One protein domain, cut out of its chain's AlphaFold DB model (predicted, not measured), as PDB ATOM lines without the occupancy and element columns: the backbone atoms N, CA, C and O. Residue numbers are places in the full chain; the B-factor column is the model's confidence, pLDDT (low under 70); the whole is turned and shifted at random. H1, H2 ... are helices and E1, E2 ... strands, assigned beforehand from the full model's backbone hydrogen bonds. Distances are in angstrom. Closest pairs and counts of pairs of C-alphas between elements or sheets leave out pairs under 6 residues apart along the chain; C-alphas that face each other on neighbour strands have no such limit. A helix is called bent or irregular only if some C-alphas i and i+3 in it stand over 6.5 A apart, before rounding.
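Overview. This is residues 574 to 654 and 677 to 733 of the 816 residues of the protein "Methyltransf_11 domain-containing protein" of Musa balbisiana (UniProt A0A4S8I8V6). Two long helices, H1 and H4, lie side by side and run opposite ways, making the long axis; the small hairpin E1 and E2 sits at one end. The long stretch 603 to 644 leaves H1 at that end and folds back along the helix pair to the short helix H2, which packs on H4. The printed part has 138 residues, with four named helices and two strands in the order H1, H2, H3, E1, E2, H4; the class is mostly helix and the two-stranded sheet is antiparallel. It is elongated, spanning 56 by 37 by 29 A, and only just loose, close to compact, with a radius of gyration of the C-alphas of 17.4 A.

Along the chain. Find C-alpha 574 at (-41.122, 53.278, 35.293); from there H1 runs 40.6 A to residue 602. Next come H2, residues 645 to 649, H3, residues 679 to 683, E1, residues 687 to 690, and E2, residues 693 to 696. H4 runs 38.3 A from residue 704 to C-alpha 731 at (-32.502, 54.314, 41.890); it is irregular, with C-alphas 722 and 725 7.1 A apart, and has a kink of 46 degrees near residue 725.

Arrangement. H1 and H4 touch at a shallow tilt of 16 degrees, opposite ways; their closest C-alphas, Thr 587 and Ser 717, are 4.8 A apart. H4 touches H2 with residues 711 to 718 alone, closest at the C-alphas of Phe 645 and Tyr 718, 6.2 A. H2 and H3 only just touch, with 3 pairs of C-alphas within 8 A, the closest being Val 648 and Val 679 at 5.9 A. In the hairpin E1 and E2, look at N 688 and O 695, 2.8 A apart, within hydrogen-bond range. Every O i to N i+4 pair is within range in H1 and H2, but 22 of 24 in H4 and 0 of 1 in H3, where 1 of 2 O i to N i+3 pairs is.

Size, cuts and confidence. The farthest C-alphas, Met 609 and Cys 733, are 58.8 A apart. Residues 655 to 676 are not printed, and C-alphas 654 and 677 stand 11.7 A apart across the cut. The link H1 to H2 is long, at 42 residues. Mean pLDDT of the printed part is 75.9; look for values under 70 at, among others, residues 607 to 619 and 646 to 654.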
ATOM      1  N   ALA A 574     -41.024  53.200  36.748       80.75
ATOM      2  CA  ALA A 574     -41.122  53.278  35.293       80.75
ATOM      3  C   ALA A 574     -39.828  53.845  34.689       80.75
ATOM      4  O   ALA A 574     -39.286  53.253  33.753       80.75
ATOM      5  N   THR A 575     -39.282  54.910  35.274       81.56
ATOM      6  CA  THR A 575     -37.990  55.495  34.892       81.56
ATOM      7  C   THR A 575     -36.834  54.517  35.120       81.56
ATOM      8  O   THR A 575     -35.972  54.352  34.248       81.56
ATOM      9  N   THR A 576     -36.848  53.779  36.233       82.06
ATOM     10  CA  THR A 576     -35.850  52.733  36.511       82.06
ATOM     11  C   THR A 576     -35.932  51.585  35.502       82.06
ATOM     12  O   THR A 576     -34.912  51.182  34.940       82.06
ATOM     13  N   ASN A 577     -37.135  51.092  35.185       85.44
ATOM     14  CA  ASN A 577     -37.318  50.042  34.179       85.44
ATOM     15  C   ASN A 577     -36.936  50.507  32.770       85.44
ATOM     16  O   ASN A 577     -36.364  49.729  32.008       85.44
ATOM     17  N   ALA A 578     -37.213  51.765  32.418       84.69
ATOM     18  CA  ALA A 578     -36.784  52.344  31.148       84.69
ATOM     19  C   ALA A 578     -35.250  52.384  31.042       84.69
ATOM     20  O   ALA A 578     -34.687  51.997  30.014       84.69
ATOM     21  N   SER A 579     -34.576  52.779  32.123       82.88
ATOM     22  CA  SER A 579     -33.111  52.808  32.215       82.88
ATOM     23  C   SER A 579     -32.508  51.403  32.134       82.88
ATOM     24  O   SER A 579     -31.572  51.169  31.367       82.88
ATOM     25  N   LEU A 580     -33.094  50.432  32.843       86.69
ATOM     26  CA  LEU A 580     -32.665  49.036  32.794       86.69
ATOM     27  C   LEU A 580     -32.874  48.430  31.400       86.69
ATOM     28  O   LEU A 580     -31.994  47.742  30.892       86.69
ATOM     29  N   ARG A 581     -34.003  48.719  30.742       87.69
ATOM     30  CA  ARG A 581     -34.273  48.256  29.375       87.69
ATOM     31  C   ARG A 581     -33.257  48.817  28.381       87.69
ATOM     32  O   ARG A 581     -32.753  48.057  27.562       87.69
ATOM     33  N   ARG A 582     -32.900  50.105  28.491       85.75
ATOM     34  CA  ARG A 582     -31.808  50.700  27.697       85.75
ATOM     35  C   ARG A 582     -30.474  50.011  27.957       85.75
ATOM     36  O   ARG A 582     -29.745  49.737  27.014       85.75
ATOM     37  N   SER A 583     -30.167  49.693  29.213       85.69
ATOM     38  CA  SER A 583     -28.949  48.953  29.548       85.69
ATOM     39  C   SER A 583     -28.924  47.564  28.897       85.69
ATOM     40  O   SER A 583     -27.897  47.201  28.331       85.69
ATOM     41  N   ARG A 584     -30.041  46.817  28.917       89.69
ATOM     42  CA  ARG A 584     -30.148  45.502  28.251       89.69
ATOM     43  C   ARG A 584     -29.968  45.598  26.743       89.69
ATOM     44  O   ARG A 584     -29.247  44.783  26.181       89.69
ATOM     45  N   GLU A 585     -30.581  46.602  26.121       86.94
ATOM     46  CA  GLU A 585     -30.438  46.866  24.687       86.94
ATOM     47  C   GLU A 585     -28.970  47.099  24.317       86.94
ATOM     48  O   GLU A 585     -28.437  46.433  23.435       86.94
ATOM     49  N   VAL A 586     -28.273  47.977  25.045       85.69
ATOM     50  CA  VAL A 586     -26.850  48.254  24.790       85.69
ATOM     51  C   VAL A 586     -26.000  46.992  24.968       85.69
ATOM     52  O   VAL A 586     -25.155  46.710  24.120       85.69
ATOM     53  N   THR A 587     -26.233  46.197  26.019       85.62
ATOM     54  CA  THR A 587     -25.538  44.912  26.207       85.62
ATOM     55  C   THR A 587     -25.804  43.953  25.042       85.62
ATOM     56  O   THR A 587     -24.864  43.353  24.528       85.62
ATOM     57  N   PHE A 588     -27.058  43.823  24.600       88.81
ATOM     58  CA  PHE A 588     -27.437  42.945  23.493       88.81
ATOM     59  C   PHE A 588     -26.740  43.350  22.186       88.81
ATOM     60  O   PHE A 588     -26.145  42.504  21.515       88.81
ATOM     61  N   GLN A 589     -26.760  44.645  21.857       86.12
ATOM     62  CA  GLN A 589     -26.122  45.185  20.655       86.12
ATOM     63  C   GLN A 589     -24.604  44.987  20.678       86.12
ATOM     64  O   GLN A 589     -24.032  44.504  19.702       86.12
ATOM     65  N   LEU A 590     -23.941  45.285  21.800       82.69
ATOM     66  CA  LEU A 590     -22.491  45.123  21.924       82.69
ATOM     67  C   LEU A 590     -22.052  43.663  21.776       82.69
ATOM     68  O   LEU A 590     -21.091  43.390  21.056       82.69
ATOM     69  N   VAL A 591     -22.760  42.715  22.400       85.56
ATOM     70  CA  VAL A 591     -22.453  41.283  22.249       85.56
ATOM     71  C   VAL A 591     -22.628  40.835  20.796       85.56
ATOM     72  O   VAL A 591     -21.788  40.100  20.279       85.56
ATOM     73  N   ASN A 592     -23.667  41.314  20.107       86.12
ATOM     74  CA  ASN A 592     -23.881  40.991  18.698       86.12
ATOM     75  C   ASN A 592     -22.787  41.566  17.797       86.12
ATOM     76  O   ASN A 592     -22.325  40.858  16.906       86.12
ATOM     77  N   VAL A 593     -22.328  42.796  18.042       83.94
ATOM     78  CA  VAL A 593     -21.193  43.382  17.310       83.94
ATOM     79  C   VAL A 593     -19.938  42.532  17.504       83.94
ATOM     80  O   VAL A 593     -19.264  42.206  16.527       83.94
ATOM     81  N   VAL A 594     -19.645  42.109  18.739       83.69
ATOM     82  CA  VAL A 594     -18.512  41.212  19.002       83.69
ATOM     83  C   VAL A 594     -18.685  39.900  18.236       83.69
ATOM     84  O   VAL A 594     -17.779  39.503  17.511       83.69
ATOM     85  N   ASN A 595     -19.853  39.264  18.310       87.88
ATOM     86  CA  ASN A 595     -20.110  38.010  17.602       87.88
ATOM     87  C   ASN A 595     -20.036  38.149  16.077       87.88
ATOM     88  O   ASN A 595     -19.512  37.250  15.430       87.88
ATOM     89  N   GLN A 596     -20.469  39.273  15.503       84.00
ATOM     90  CA  GLN A 596     -20.315  39.554  14.075       84.00
ATOM     91  C   GLN A 596     -18.843  39.658  13.669       84.00
ATOM     92  O   GLN A 596     -18.465  39.140  12.620       84.00
ATOM     93  N   VAL A 597     -17.993  40.280  14.494       81.00
ATOM     94  CA  VAL A 597     -16.540  40.295  14.259       81.00
ATOM     95  C   VAL A 597     -15.977  38.875  14.345       81.00
ATOM     96  O   VAL A 597     -15.202  38.468  13.481       81.00
ATOM     97  N   ILE A 598     -16.415  38.082  15.326       82.75
ATOM     98  CA  ILE A 598     -15.980  36.689  15.472       82.75
ATOM     99  C   ILE A 598     -16.345  35.869  14.232       82.75
ATOM    100  O   ILE A 598     -15.472  35.216  13.667       82.75
ATOM    101  N   THR A 599     -17.600  35.903  13.781       84.56
ATOM    102  CA  THR A 599     -18.071  35.060  12.673       84.56
ATOM    103  C   THR A 599     -17.592  35.553  11.317       84.56
ATOM    104  O   THR A 599     -17.122  34.751  10.517       84.56
ATOM    105  N   ASN A 600     -17.689  36.858  11.057       81.81
ATOM    106  CA  ASN A 600     -17.491  37.413   9.718       81.81
ATOM    107  C   ASN A 600     -16.055  37.873   9.472       81.81
ATOM    108  O   ASN A 600     -15.699  38.078   8.319       81.81
ATOM    109  N   VAL A 601     -15.245  38.070  10.520       77.75
ATOM    110  CA  VAL A 601     -13.862  38.558  10.389       77.75
ATOM    111  C   VAL A 601     -12.856  37.534  10.901       77.75
ATOM    112  O   VAL A 601     -11.947  37.171  10.160       77.75
ATOM    113  N   SER A 602     -12.994  37.053  12.141       78.25
ATOM    114  CA  SER A 602     -12.016  36.130  12.750       78.25
ATOM    115  C   SER A 602     -12.149  34.684  12.259       78.25
ATOM    116  O   SER A 602     -11.149  33.997  12.048       78.25
ATOM    117  N   ASN A 603     -13.382  34.209  12.080       83.00
ATOM    118  CA  ASN A 603     -13.680  32.838  11.666       83.00
ATOM    119  C   ASN A 603     -13.935  32.689  10.157       83.00
ATOM    120  O   ASN A 603     -14.023  31.557   9.690       83.00
ATOM    121  N   ALA A 604     -14.048  33.789   9.406       76.81
ATOM    122  CA  ALA A 604     -14.281  33.756   7.964       76.81
ATOM    123  C   ALA A 604     -12.982  33.492   7.194       76.81
ATOM    124  O   ALA A 604     -12.035  34.269   7.313       76.81
ATOM    125  N   ASP A 605     -12.944  32.439   6.378       73.31
ATOM    126  CA  ASP A 605     -11.756  32.090   5.595       73.31
ATOM    127  C   ASP A 605     -11.667  32.944   4.316       73.31
ATOM    128  O   ASP A 605     -12.308  32.663   3.300       73.31
ATOM    129  N   PHE A 606     -10.903  34.040   4.370       70.38
ATOM    130  CA  PHE A 606     -10.769  34.961   3.240       70.38
ATOM    131  C   PHE A 606      -9.798  34.419   2.174       70.38
ATOM    132  O   PHE A 606      -8.815  33.761   2.510       70.38
ATOM    133  N   PRO A 607     -10.004  34.715   0.876       68.56
ATOM    134  CA  PRO A 607      -9.050  34.345  -0.161       68.56
ATOM    135  C   PRO A 607      -7.778  35.222  -0.136       68.56
ATOM    136  O   PRO A 607      -7.854  36.402   0.214       68.56
ATOM    137  N   PRO A 608      -6.627  34.717  -0.635       63.38
ATOM    138  CA  PRO A 608      -5.330  35.416  -0.638       63.38
ATOM    139  C   PRO A 608      -5.307  36.803  -1.292       63.38
ATOM    140  O   PRO A 608      -4.411  37.609  -1.032       63.38
ATOM    141  N   MET A 609      -6.276  37.067  -2.171       61.66
ATOM    142  CA  MET A 609      -6.397  38.302  -2.948       61.66
ATOM    143  C   MET A 609      -7.030  39.456  -2.152       61.66
ATOM    144  O   MET A 609      -6.880  40.611  -2.536       61.66
ATOM    145  N   LEU A 610      -7.697  39.168  -1.030       61.16
ATOM    146  CA  LEU A 610      -8.399  40.137  -0.181       61.16
ATOM    147  C   LEU A 610      -7.482  40.689   0.926       61.16
ATOM    148  O   LEU A 610      -7.802  40.638   2.108       61.16
ATOM    149  N   LYS A 611      -6.310  41.229   0.571       56.38
ATOM    150  CA  LYS A 611      -5.479  41.985   1.531       56.38
ATOM    151  C   LYS A 611      -6.151  43.339   1.812       56.38
ATOM    152  O   LYS A 611      -6.521  44.012   0.852       56.38
ATOM    153  N   PRO A 612      -6.344  43.743   3.082       54.75
ATOM    154  CA  PRO A 612      -5.637  43.294   4.288       54.75
ATOM    155  C   PRO A 612      -6.382  42.234   5.127       54.75
ATOM    156  O   PRO A 612      -5.919  41.884   6.205       54.75
ATOM    157  N   LEU A 613      -7.530  41.729   4.664       56.28
ATOM    158  CA  LEU A 613      -8.380  40.764   5.384       56.28
ATOM    159  C   LEU A 613      -7.839  39.322   5.354       56.28
ATOM    160  O   LEU A 613      -8.282  38.488   6.135       56.28
ATOM    161  N   TYR A 614      -6.872  39.028   4.482       56.59
ATOM    162  CA  TYR A 614      -6.198  37.732   4.401       56.59
ATOM    163  C   TYR A 614      -4.999  37.621   5.362       56.59
ATOM    164  O   TYR A 614      -4.001  38.328   5.197       56.59
ATOM    165  N   TYR A 615      -5.061  36.687   6.316       61.22
ATOM    166  CA  TYR A 615      -3.977  36.301   7.235       61.22
ATOM    167  C   TYR A 615      -3.933  34.766   7.406       61.22
ATOM    168  O   TYR A 615      -4.884  34.077   7.056       61.22
ATOM    169  N   ASN A 616      -2.821  34.194   7.893       58.00
ATOM    170  CA  ASN A 616      -2.639  32.735   7.999       58.00
ATOM    171  C   ASN A 616      -3.514  32.128   9.122       58.00
ATOM    172  O   ASN A 616      -3.080  32.016  10.266       58.00
ATOM    173  N   GLN A 617      -4.745  31.728   8.793       59.94
ATOM    174  CA  GLN A 617      -5.792  31.240   9.711       59.94
ATOM    175  C   GLN A 617      -5.613  29.790  10.198       59.94
ATOM    176  O   GLN A 617      -6.579  29.100  10.528       59.94
ATOM    177  N   SER A 618      -4.375  29.309  10.282       59.31
ATOM    178  CA  SER A 618      -4.067  27.967  10.779       59.31
ATOM    179  C   SER A 618      -4.345  27.886  12.289       59.31
ATOM    180  O   SER A 618      -3.442  28.115  13.078       59.31
ATOM    181  N   GLY A 619      -5.585  27.628  12.722       64.56
ATOM    182  CA  GLY A 619      -5.952  27.518  14.144       64.56
ATOM    183  C   GLY A 619      -7.437  27.201  14.392       64.56
ATOM    184  O   GLY A 619      -8.258  27.384  13.487       64.56
ATOM    185  N   PRO A 620      -7.815  26.732  15.601       71.81
ATOM    186  CA  PRO A 620      -9.206  26.425  15.949       71.81
ATOM    187  C   PRO A 620     -10.108  27.664  15.851       71.81
ATOM    188  O   PRO A 620      -9.644  28.792  16.033       71.81
ATOM    189  N   LEU A 621     -11.390  27.449  15.541       80.06
ATOM    190  CA  LEU A 621     -12.387  28.519  15.457       80.06
ATOM    191  C   LEU A 621     -12.552  29.199  16.813       80.06
ATOM    192  O   LEU A 621     -12.583  28.541  17.854       80.06
ATOM    193  N   LEU A 622     -12.675  30.523  16.789       81.00
ATOM    194  CA  LEU A 622     -12.901  31.289  17.997       81.00
ATOM    195  C   LEU A 622     -14.355  31.087  18.470       81.00
ATOM    196  O   LEU A 622     -15.273  31.310  17.673       81.00
ATOM    197  N   PRO A 623     -14.589  30.693  19.735       83.81
ATOM    198  CA  PRO A 623     -15.941  30.502  20.244       83.81
ATOM    199  C   PRO A 623     -16.670  31.846  20.422       83.81
ATOM    200  O   PRO A 623     -16.054  32.803  20.913       83.81
ATOM    201  N   PRO A 624     -17.966  31.925  20.062       85.25
ATOM    202  CA  PRO A 624     -18.763  33.139  20.205       85.25
ATOM    203  C   PRO A 624     -19.044  33.471  21.675       85.25
ATOM    204  O   PRO A 624     -19.063  32.600  22.550       85.25
ATOM    205  N   LEU A 625     -19.291  34.751  21.941       85.75
ATOM    206  CA  LEU A 625     -19.730  35.246  23.240       85.75
ATOM    207  C   LEU A 625     -21.227  34.980  23.412       85.75
ATOM    208  O   LEU A 625     -22.037  35.318  22.550       85.75
ATOM    209  N   CYS A 626     -21.606  34.414  24.550       87.75
ATOM    210  CA  CYS A 626     -23.003  34.231  24.900       87.75
ATOM    211  C   CYS A 626     -23.685  35.587  25.100       87.75
ATOM    212  O   CYS A 626     -23.234  36.409  25.904       87.75
ATOM    213  N   ASN A 627     -24.805  35.788  24.407       87.88
ATOM    214  CA  ASN A 627     -25.691  36.904  24.688       87.88
ATOM    215  C   ASN A 627     -26.604  36.535  25.868       87.88
ATOM    216  O   ASN A 627     -27.348  35.559  25.763       87.88
ATOM    217  N   PRO A 628     -26.562  37.279  26.990       87.25
ATOM    218  CA  PRO A 628     -27.428  37.005  28.136       87.25
ATOM    219  C   PRO A 628     -28.899  37.345  27.860       87.25
ATOM    220  O   PRO A 628     -29.763  37.009  28.674       87.25
ATOM    221  N   TYR A 629     -29.181  38.047  26.755       90.56
ATOM    222  CA  TYR A 629     -30.510  38.513  26.393       90.56
ATOM    223  C   TYR A 629     -30.948  37.987  25.018       90.56
ATOM    224  O   TYR A 629     -30.149  37.888  24.087       90.56
ATOM    225  N   ASP A 630     -32.234  37.674  24.896       89.12
ATOM    226  CA  ASP A 630     -32.898  37.368  23.626       89.12
ATOM    227  C   ASP A 630     -33.234  38.654  22.839       89.12
ATOM    228  O   ASP A 630     -33.191  39.743  23.417       89.12
ATOM    229  N   PRO A 631     -33.618  38.570  21.546       86.81
ATOM    230  CA  PRO A 631     -34.051  39.735  20.759       86.81
ATOM    231  C   PRO A 631     -35.218  40.518  21.382       86.81
ATOM    232  O   PRO A 631     -35.327  41.724  21.186       86.81
ATOM    233  N   ASP A 632     -36.052  39.851  22.184       87.25
ATOM    234  CA  ASP A 632     -37.136  40.474  22.957       87.25
ATOM    235  C   ASP A 632     -36.662  41.089  24.296       87.25
ATOM    236  O   ASP A 632     -37.472  41.554  25.100       87.25
ATOM    237  N   LEU A 633     -35.347  41.097  24.561       86.38
ATOM    238  CA  LEU A 633     -34.690  41.568  25.792       86.38
ATOM    239  C   LEU A 633     -35.062  40.778  27.065       86.38
ATOM    240  O   LEU A 633     -34.882  41.260  28.196       86.38
ATOM    241  N   GLY A 634     -35.578  39.558  26.883       85.56
ATOM    242  CA  GLY A 634     -35.734  38.543  27.927       85.56
ATOM    243  C   GLY A 634     -34.394  37.896  28.285       85.56
ATOM    244  O   GLY A 634     -33.455  37.946  27.500       85.56
ATOM    245  N   SER A 635     -34.271  37.324  29.484       85.44
ATOM    246  CA  SER A 635     -33.053  36.620  29.912       85.44
ATOM    247  C   SER A 635     -32.943  35.237  29.267       85.44
ATOM    248  O   SER A 635     -33.889  34.453  29.374       85.44
ATOM    249  N   ARG A 636     -31.773  34.913  28.711       85.12
ATOM    250  CA  ARG A 636     -31.478  33.646  28.030       85.12
ATOM    251  C   ARG A 636     -30.354  32.872  28.726       85.12
ATOM    252  O   ARG A 636     -29.375  33.459  29.179       85.12
ATOM    253  N   ASN A 637     -30.457  31.539  28.739       82.69
ATOM    254  CA  ASN A 637     -29.357  30.655  29.138       82.69
ATOM    255  C   ASN A 637     -28.449  30.318  27.940       82.69
ATOM    256  O   ASN A 637     -28.933  30.008  26.850       82.69
ATOM    257  N   CYS A 638     -27.133  30.350  28.154       80.62
ATOM    258  CA  CYS A 638     -26.131  30.069  27.123       80.62
ATOM    259  C   CYS A 638     -26.159  28.601  26.673       80.62
ATOM    260  O   CYS A 638     -26.295  27.698  27.503       80.62
ATOM    261  N   THR A 639     -25.981  28.356  25.375       79.44
ATOM    262  CA  THR A 639     -25.916  26.998  24.808       79.44
ATOM    263  C   THR A 639     -24.487  26.454  24.775       79.44
ATOM    264  O   THR A 639     -23.516  27.212  24.786       79.44
ATOM    265  N   THR A 640     -24.340  25.129  24.708       69.94
ATOM    266  CA  THR A 640     -23.039  24.447  24.646       69.94
ATOM    267  C   THR A 640     -22.212  24.952  23.455       69.94
ATOM    268  O   THR A 640     -22.633  24.807  22.311       69.94
ATOM    269  N   GLY A 641     -21.044  25.549  23.721       69.81
ATOM    270  CA  GLY A 641     -20.160  26.147  22.703       69.81
ATOM    271  C   GLY A 641     -20.060  27.678  22.751       69.81
ATOM    272  O   GLY A 641     -19.144  28.237  22.151       69.81
ATOM    273  N   GLU A 642     -20.938  28.354  23.499       80.31
ATOM    274  CA  GLU A 642     -20.855  29.798  23.754       80.31
ATOM    275  C   GLU A 642     -20.068  30.094  25.044       80.31
ATOM    276  O   GLU A 642     -20.169  29.380  26.045       80.31
ATOM    277  N   LEU A 643     -19.298  31.182  25.048       80.75
ATOM    278  CA  LEU A 643     -18.562  31.649  26.222       80.75
ATOM    279  C   LEU A 643     -19.380  32.674  27.012       80.75
ATOM    280  O   LEU A 643     -19.719  33.731  26.492       80.75
ATOM    281  N   GLY A 644     -19.650  32.417  28.292       75.50
ATOM    282  CA  GLY A 644     -20.189  33.443  29.193       75.50
ATOM    283  C   GLY A 644     -19.140  34.503  29.559       75.50
ATOM    284  O   GLY A 644     -17.942  34.220  29.549       75.50
ATOM    285  N   PHE A 645     -19.574  35.702  29.970       74.12
ATOM    286  CA  PHE A 645     -18.674  36.813  30.339       74.12
ATOM    287  C   PHE A 645     -17.581  36.427  31.352       74.12
ATOM    288  O   PHE A 645     -16.439  36.881  31.236       74.12
ATOM    289  N   ASN A 646     -17.906  35.549  32.308       64.12
ATOM    290  CA  ASN A 646     -16.991  35.079  33.354       64.12
ATOM    291  C   ASN A 646     -15.800  34.278  32.796       64.12
ATOM    292  O   ASN A 646     -14.714  34.345  33.364       64.12
ATOM    293  N   ASN A 647     -15.985  33.570  31.676       63.34
ATOM    294  CA  ASN A 647     -14.946  32.755  31.031       63.34
ATOM    295  C   ASN A 647     -14.059  33.580  30.082       63.34
ATOM    296  O   ASN A 647     -13.022  33.108  29.622       63.34
ATOM    297  N   VAL A 648     -14.484  34.806  29.756       57.81
ATOM    298  CA  VAL A 648     -13.776  35.708  28.839       57.81
ATOM    299  C   VAL A 648     -12.918  36.721  29.601       57.81
ATOM    300  O   VAL A 648     -11.821  37.050  29.154       57.81
ATOM    301  N   SER A 649     -13.389  37.201  30.758       49.12
ATOM    302  CA  SER A 649     -12.866  38.427  31.384       49.12
ATOM    303  C   SER A 649     -12.255  38.277  32.784       49.12
ATOM    304  O   SER A 649     -11.477  39.151  33.171       49.12
ATOM    305  N   GLN A 650     -12.522  37.204  33.545       41.56
ATOM    306  CA  GLN A 650     -12.107  37.135  34.954       41.56
ATOM    307  C   GLN A 650     -10.964  36.165  35.277       41.56
ATOM    308  O   GLN A 650     -11.001  34.966  35.023       41.56
ATOM    309  N   VAL A 651      -9.984  36.732  35.979       43.06
ATOM    310  CA  VAL A 651      -9.029  36.071  36.871       43.06
ATOM    311  C   VAL A 651      -9.805  35.487  38.061       43.06
ATOM    312  O   VAL A 651     -10.408  36.262  38.801       43.06
ATOM    313  N   ARG A 652      -9.798  34.169  38.302       32.81
ATOM    314  CA  ARG A 652     -10.299  33.608  39.574       32.81
ATOM    315  C   ARG A 652      -9.189  32.921  40.374       32.81
ATOM    316  O   ARG A 652      -8.471  32.101  39.802       32.81
ATOM    317  N   PRO A 653      -9.063  33.204  41.685       29.84
ATOM    318  CA  PRO A 653      -8.312  32.361  42.608       29.84
ATOM    319  C   PRO A 653      -9.024  31.015  42.842       29.84
ATOM    320  O   PRO A 653     -10.244  30.904  42.724       29.84
ATOM    321  N   TYR A 654      -8.229  29.997  43.169       29.12
ATOM    322  CA  TYR A 654      -8.541  28.563  43.205       29.12
ATOM    323  C   TYR A 654      -9.443  28.105  44.375       29.12
ATOM    324  O   TYR A 654      -9.090  27.196  45.106       29.12
ATOM    325  N   VAL A 677      -7.747  31.525  33.026       45.94
ATOM    326  CA  VAL A 677      -8.327  31.122  31.740       45.94
ATOM    327  C   VAL A 677      -8.989  32.334  31.078       45.94
ATOM    328  O   VAL A 677     -10.189  32.547  31.182       45.94
ATOM    329  N   GLN A 678      -8.187  33.149  30.389       62.09
ATOM    330  CA  GLN A 678      -8.676  34.067  29.357       62.09
ATOM    331  C   GLN A 678      -8.751  33.293  28.037       62.09
ATOM    332  O   GLN A 678      -7.770  33.254  27.295       62.09
ATOM    333  N   VAL A 679      -9.896  32.659  27.748       68.69
ATOM    334  CA  VAL A 679     -10.033  31.748  26.590       68.69
ATOM    335  C   VAL A 679      -9.657  32.432  25.276       68.69
ATOM    336  O   VAL A 679      -8.937  31.852  24.479       68.69
ATOM    337  N   TRP A 680     -10.058  33.685  25.045       77.44
ATOM    338  CA  TRP A 680      -9.713  34.393  23.803       77.44
ATOM    339  C   TRP A 680      -8.238  34.789  23.693       77.44
ATOM    340  O   TRP A 680      -7.738  34.974  22.585       77.44
ATOM    341  N   ARG A 681      -7.506  34.880  24.810       77.88
ATOM    342  CA  ARG A 681      -6.092  35.280  24.793       77.88
ATOM    343  C   ARG A 681      -5.200  34.240  24.118       77.88
ATOM    344  O   ARG A 681      -4.194  34.617  23.526       77.88
ATOM    345  N   SER A 682      -5.580  32.960  24.143       75.62
ATOM    346  CA  SER A 682      -4.848  31.897  23.440       75.62
ATOM    347  C   SER A 682      -5.007  31.936  21.916       75.62
ATOM    348  O   SER A 682      -4.322  31.191  21.225       75.62
ATOM    349  N   TYR A 683      -5.893  32.784  21.382       78.25
ATOM    350  CA  TYR A 683      -6.139  32.933  19.941       78.25
ATOM    351  C   TYR A 683      -5.472  34.189  19.355       78.25
ATOM    352  O   TYR A 683      -5.634  34.469  18.163       78.25
ATOM    353  N   VAL A 684      -4.732  34.943  20.180       80.19
ATOM    354  CA  VAL A 684      -4.023  36.160  19.767       80.19
ATOM    355  C   VAL A 684      -2.721  35.797  19.055       80.19
ATOM    356  O   VAL A 684      -1.880  35.086  19.602       80.19
ATOM    357  N   CYS A 685      -2.538  36.317  17.845       80.88
ATOM    358  CA  CYS A 685      -1.329  36.131  17.049       80.88
ATOM    359  C   CYS A 685      -0.290  37.243  17.305       80.88
ATOM    360  O   CYS A 685      -0.636  38.365  17.686       80.88
ATOM    361  N   GLN A 686       0.989  36.970  17.033       80.69
ATOM    362  CA  GLN A 686       1.986  38.029  16.848       80.69
ATOM    363  C   GLN A 686       1.778  38.690  15.486       80.69
ATOM    364  O   GLN A 686       1.443  38.004  14.522       80.69
ATOM    365  N   VAL A 687       1.970  40.006  15.400       80.50
ATOM    366  CA  VAL A 687       1.666  40.789  14.194       80.50
ATOM    367  C   VAL A 687       2.917  41.225  13.436       80.50
ATOM    368  O   VAL A 687       3.936  41.552  14.040       80.50
ATOM    369  N   THR A 688       2.816  41.279  12.111       77.69
ATOM    370  CA  THR A 688       3.742  41.965  11.203       77.69
ATOM    371  C   THR A 688       2.982  43.041  10.431       77.69
ATOM    372  O   THR A 688       1.828  42.856  10.047       77.69
ATOM    373  N   VAL A 689       3.615  44.195  10.222       75.81
ATOM    374  CA  VAL A 689       2.977  45.343   9.564       75.81
ATOM    375  C   VAL A 689       3.251  45.276   8.067       75.81
ATOM    376  O   VAL A 689       4.402  45.349   7.641       75.81
ATOM    377  N   VAL A 690       2.196  45.168   7.262       66.50
ATOM    378  CA  VAL A 690       2.282  45.196   5.795       66.50
ATOM    379  C   VAL A 690       1.349  46.290   5.285       66.50
ATOM    380  O   VAL A 690       0.163  46.292   5.609       66.50
ATOM    381  N   ASN A 691       1.878  47.250   4.519       63.78
ATOM    382  CA  ASN A 691       1.133  48.409   3.996       63.78
ATOM    383  C   ASN A 691       0.313  49.173   5.061       63.78
ATOM    384  O   ASN A 691      -0.795  49.626   4.790       63.78
ATOM    385  N   GLY A 692       0.834  49.294   6.289       66.88
ATOM    386  CA  GLY A 692       0.159  49.996   7.392       66.88
ATOM    387  C   GLY A 692      -0.976  49.215   8.071       66.88
ATOM    388  O   GLY A 692      -1.652  49.767   8.936       66.88
ATOM    389  N   SER A 693      -1.176  47.942   7.713       63.69
ATOM    390  CA  SER A 693      -2.138  47.034   8.351       63.69
ATOM    391  C   SER A 693      -1.429  45.931   9.145       63.69
ATOM    392  O   SER A 693      -0.450  45.356   8.666       63.69
ATOM    393  N   ASP A 694      -1.919  45.656  10.359       69.81
ATOM    394  CA  ASP A 694      -1.407  44.596  11.237       69.81
ATOM    395  C   ASP A 694      -1.923  43.232  10.758       69.81
ATOM    396  O   ASP A 694      -3.130  42.991  10.759       69.81
ATOM    397  N   ILE A 695      -1.020  42.329  10.381       71.25
ATOM    398  CA  ILE A 695      -1.346  40.982   9.889       71.25
ATOM    399  C   ILE A 695      -0.745  39.942  10.841       71.25
ATOM    400  O   ILE A 695       0.369  40.119  11.324       71.25
ATOM    401  N   CYS A 696      -1.456  38.846  11.121       73.50
ATOM    402  CA  CYS A 696      -0.929  37.749  11.939       73.50
ATOM    403  C   CYS A 696       0.265  37.043  11.269       73.50
ATOM    404  O   CYS A 696       0.134  36.495  10.175       73.50
ATOM    405  N   ALA A 697       1.404  37.004  11.961       72.25
ATOM    406  CA  ALA A 697       2.621  36.294  11.573       72.25
ATOM    407  C   ALA A 697       2.708  34.875  12.164       72.25
ATOM    408  O   ALA A 697       3.358  34.006  11.586       72.25
ATOM    409  N   THR A 698       2.048  34.629  13.300       74.38
ATOM    410  CA  THR A 698       1.963  33.312  13.956       74.38
ATOM    411  C   THR A 698       0.557  32.725  13.857       74.38
ATOM    412  O   THR A 698      -0.407  33.444  13.596       74.38
ATOM    413  N   VAL A 699       0.439  31.423  14.138       71.75
ATOM    414  CA  VAL A 699      -0.834  30.707  14.340       71.75
ATOM    415  C   VAL A 699      -1.707  31.473  15.347       71.75
ATOM    416  O   VAL A 699      -1.305  31.668  16.492       71.75
ATOM    417  N   GLY A 700      -2.875  31.944  14.903       72.00
ATOM    418  CA  GLY A 700      -3.841  32.714  15.695       72.00
ATOM    419  C   GLY A 700      -4.908  33.365  14.805       72.00
ATOM    420  O   GLY A 700      -4.702  33.521  13.604       72.00
ATOM    421  N   ARG A 701      -6.068  33.717  15.379       74.62
ATOM    422  CA  ARG A 701      -7.225  34.268  14.636       74.62
ATOM    423  C   ARG A 701      -7.545  35.734  14.953       74.62
ATOM    424  O   ARG A 701      -8.422  36.315  14.321       74.62
ATOM    425  N   ILE A 702      -6.862  36.342  15.927       79.00
ATOM    426  CA  ILE A 702      -7.127  37.721  16.362       79.00
ATOM    427  C   ILE A 702      -5.811  38.488  16.525       79.00
ATOM    428  O   ILE A 702      -4.869  37.987  17.136       79.00
ATOM    429  N   THR A 703      -5.745  39.728  16.035       78.25
ATOM    430  CA  THR A 703      -4.615  40.631  16.311       78.25
ATOM    431  C   THR A 703      -4.740  41.258  17.709       78.25
ATOM    432  O   THR A 703      -5.853  41.408  18.220       78.25
ATOM    433  N   PRO A 704      -3.641  41.708  18.340       79.56
ATOM    434  CA  PRO A 704      -3.695  42.379  19.643       79.56
ATOM    435  C   PRO A 704      -4.648  43.585  19.676       79.56
ATOM    436  O   PRO A 704      -5.305  43.830  20.687       79.56
ATOM    437  N   LYS A 705      -4.773  44.306  18.553       75.62
ATOM    438  CA  LYS A 705      -5.676  45.452  18.395       75.62
ATOM    439  C   LYS A 705      -7.153  45.046  18.418       75.62
ATOM    440  O   LYS A 705      -7.932  45.658  19.142       75.62
ATOM    441  N   ILE A 706      -7.527  44.000  17.676       76.50
ATOM    442  CA  ILE A 706      -8.904  43.476  17.662       76.50
ATOM    443  C   ILE A 706      -9.242  42.842  19.018       76.50
ATOM    444  O   ILE A 706     -10.331  43.056  19.541       76.50
ATOM    445  N   TYR A 707      -8.294  42.134  19.639       78.44
ATOM    446  CA  TYR A 707      -8.476  41.564  20.976       78.44
ATOM    447  C   TYR A 707      -8.774  42.647  22.020       78.44
ATOM    448  O   TYR A 707      -9.739  42.524  22.771       78.44
ATOM    449  N   ALA A 708      -7.999  43.738  22.037       75.62
ATOM    450  CA  ALA A 708      -8.268  44.872  22.920       75.62
ATOM    451  C   ALA A 708      -9.662  45.472  22.663       75.62
ATOM    452  O   ALA A 708     -10.368  45.810  23.614       75.62
ATOM    453  N   GLN A 709     -10.082  45.533  21.393       76.19
ATOM    454  CA  GLN A 709     -11.401  46.031  21.009       76.19
ATOM    455  C   GLN A 709     -12.558  45.176  21.508       76.19
ATOM    456  O   GLN A 709     -13.485  45.679  22.146       76.19
ATOM    457  N   MET A 710     -12.467  43.871  21.279       78.00
ATOM    458  CA  MET A 710     -13.454  42.914  21.758       78.00
ATOM    459  C   MET A 710     -13.512  42.905  23.288       78.00
ATOM    460  O   MET A 710     -14.600  42.925  23.855       78.00
ATOM    461  N   MET A 711     -12.366  42.944  23.973       77.25
ATOM    462  CA  MET A 711     -12.322  42.911  25.437       77.25
ATOM    463  C   MET A 711     -12.955  44.136  26.099       77.25
ATOM    464  O   MET A 711     -13.592  43.982  27.139       77.25
ATOM    465  N   ALA A 712     -12.854  45.333  25.520       74.12
ATOM    466  CA  ALA A 712     -13.565  46.484  26.076       74.12
ATOM    467  C   ALA A 712     -15.076  46.398  25.866       74.12
ATOM    468  O   ALA A 712     -15.824  46.651  26.808       74.12
ATOM    469  N   ALA A 713     -15.538  45.966  24.686       76.25
ATOM    470  CA  ALA A 713     -16.962  45.717  24.460       76.25
ATOM    471  C   ALA A 713     -17.509  44.667  25.446       76.25
ATOM    472  O   ALA A 713     -18.596  44.844  26.002       76.25
ATOM    473  N   VAL A 714     -16.727  43.621  25.734       79.19
ATOM    474  CA  VAL A 714     -17.048  42.606  26.748       79.19
ATOM    475  C   VAL A 714     -17.061  43.187  28.160       79.19
ATOM    476  O   VAL A 714     -18.015  42.926  28.885       79.19
ATOM    477  N   ASN A 715     -16.071  43.988  28.560       77.12
ATOM    478  CA  ASN A 715     -16.008  44.574  29.904       77.12
ATOM    479  C   ASN A 715     -17.161  45.553  30.171       77.12
ATOM    480  O   ASN A 715     -17.727  45.551  31.265       77.12
ATOM    481  N   VAL A 716     -17.560  46.345  29.172       78.38
ATOM    482  CA  VAL A 716     -18.735  47.230  29.257       78.38
ATOM    483  C   VAL A 716     -20.017  46.419  29.346       78.38
ATOM    484  O   VAL A 716     -20.838  46.657  30.230       78.38
ATOM    485  N   SER A 717     -20.169  45.430  28.465       81.44
ATOM    486  CA  SER A 717     -21.330  44.536  28.452       81.44
ATOM    487  C   SER A 717     -21.473  43.797  29.780       81.44
ATOM    488  O   SER A 717     -22.567  43.739  30.334       81.44
ATOM    489  N   TYR A 718     -20.359  43.309  30.329       82.00
ATOM    490  CA  TYR A 718     -20.288  42.674  31.639       82.00
ATOM    491  C   TYR A 718     -20.623  43.652  32.766       82.00
ATOM    492  O   TYR A 718     -21.409  43.316  33.645       82.00
ATOM    493  N   GLY A 719     -20.082  44.873  32.735       80.12
ATOM    494  CA  GLY A 719     -20.383  45.906  33.723       80.12
ATOM    495  C   GLY A 719     -21.869  46.269  33.759       80.12
ATOM    496  O   GLY A 719     -22.461  46.313  34.835       80.12
ATOM    497  N   LEU A 720     -22.486  46.462  32.593       83.38
ATOM    498  CA  LEU A 720     -23.921  46.730  32.462       83.38
ATOM    499  C   LEU A 720     -24.775  45.524  32.885       83.38
ATOM    500  O   LEU A 720     -25.770  45.696  33.583       83.38
ATOM    501  N   TYR A 721     -24.370  44.305  32.525       84.56
ATOM    502  CA  TYR A 721     -25.068  43.075  32.904       84.56
ATOM    503  C   TYR A 721     -25.018  42.816  34.419       84.56
ATOM    504  O   TYR A 721     -26.049  42.575  35.043       84.56
ATOM    505  N   GLN A 722     -23.828  42.905  35.019       85.38
ATOM    506  CA  GLN A 722     -23.589  42.580  36.425       85.38
ATOM    507  C   GLN A 722     -24.110  43.668  37.373       85.38
ATOM    508  O   GLN A 722     -24.717  43.351  38.395       85.38
ATOM    509  N   TYR A 723     -23.867  44.945  37.058       86.31
ATOM    510  CA  TYR A 723     -24.194  46.063  37.951       86.31
ATOM    511  C   TYR A 723     -25.501  46.775  37.589       86.31
ATOM    512  O   TYR A 723     -26.025  47.512  38.420       86.31
ATOM    513  N   GLY A 724     -26.078  46.529  36.407       85.31
ATOM    514  CA  GLY A 724     -27.354  47.119  35.984       85.31
ATOM    515  C   GLY A 724     -28.497  46.907  36.986       85.31
ATOM    516  O   GLY A 724     -29.114  47.892  37.395       85.31
ATOM    517  N   PRO A 725     -28.761  45.671  37.464       86.19
ATOM    518  CA  PRO A 725     -29.785  45.424  38.482       86.19
ATOM    519  C   PRO A 725     -29.513  46.137  39.812       86.19
ATOM    520  O   PRO A 725     -30.444  46.604  40.462       86.19
ATOM    521  N   PHE A 726     -28.243  46.250  40.212       87.38
ATOM    522  CA  PHE A 726     -27.847  46.949  41.434       87.38
ATOM    523  C   PHE A 726     -28.082  48.463  41.327       87.38
ATOM    524  O   PHE A 726     -28.678  49.050  42.226       87.38
ATOM    525  N   LEU A 727     -27.679  49.089  40.217       85.62
ATOM    526  CA  LEU A 727     -27.917  50.514  39.958       85.62
ATOM    527  C   LEU A 727     -29.415  50.828  39.874       85.62
ATOM    528  O   LEU A 727     -29.864  51.841  40.407       85.62
ATOM    529  N   ALA A 728     -30.198  49.932  39.267       86.00
ATOM    530  CA  ALA A 728     -31.654  50.024  39.273       86.00
ATOM    531  C   ALA A 728     -32.225  49.939  40.700       86.00
ATOM    532  O   ALA A 728     -33.073  50.750  41.061       86.00
ATOM    533  N   GLY A 729     -31.703  49.019  41.519       84.62
ATOM    534  CA  GLY A 729     -32.066  48.858  42.930       84.62
ATOM    535  C   GLY A 729     -31.675  50.034  43.837       84.62
ATOM    536  O   GLY A 729     -32.271  50.225  44.898       84.62
ATOM    537  N   LEU A 730     -30.659  50.811  43.451       84.12
ATOM    538  CA  LEU A 730     -30.311  52.075  44.103       84.12
ATOM    539  C   LEU A 730     -31.283  53.185  43.700       84.12
ATOM    540  O   LEU A 730     -31.741  53.925  44.564       84.12
ATOM    541  N   ALA A 731     -31.611  53.281  42.410       83.94
ATOM    542  CA  ALA A 731     -32.502  54.314  41.890       83.94
ATOM    543  C   ALA A 731     -33.933  54.173  42.428       83.94
ATOM    544  O   ALA A 731     -34.526  55.162  42.836       83.94
ATOM    545  N   ASP A 732     -34.479  52.954  42.481       83.81
ATOM    546  CA  ASP A 732     -35.825  52.692  43.010       83.81
ATOM    547  C   ASP A 732     -35.872  52.502  44.540       83.81
ATOM    548  O   ASP A 732     -36.906  52.108  45.086       83.81
ATOM    549  N   CYS A 733     -34.747  52.736  45.226       86.12
ATOM    550  CA  CYS A 733     -34.565  52.540  46.662       86.12
ATOM    551  C   CYS A 733     -34.850  51.121  47.182       86.12
ATOM    552  O   CYS A 733     -34.957  50.920  48.397       86.12
TER     553      CYS A 733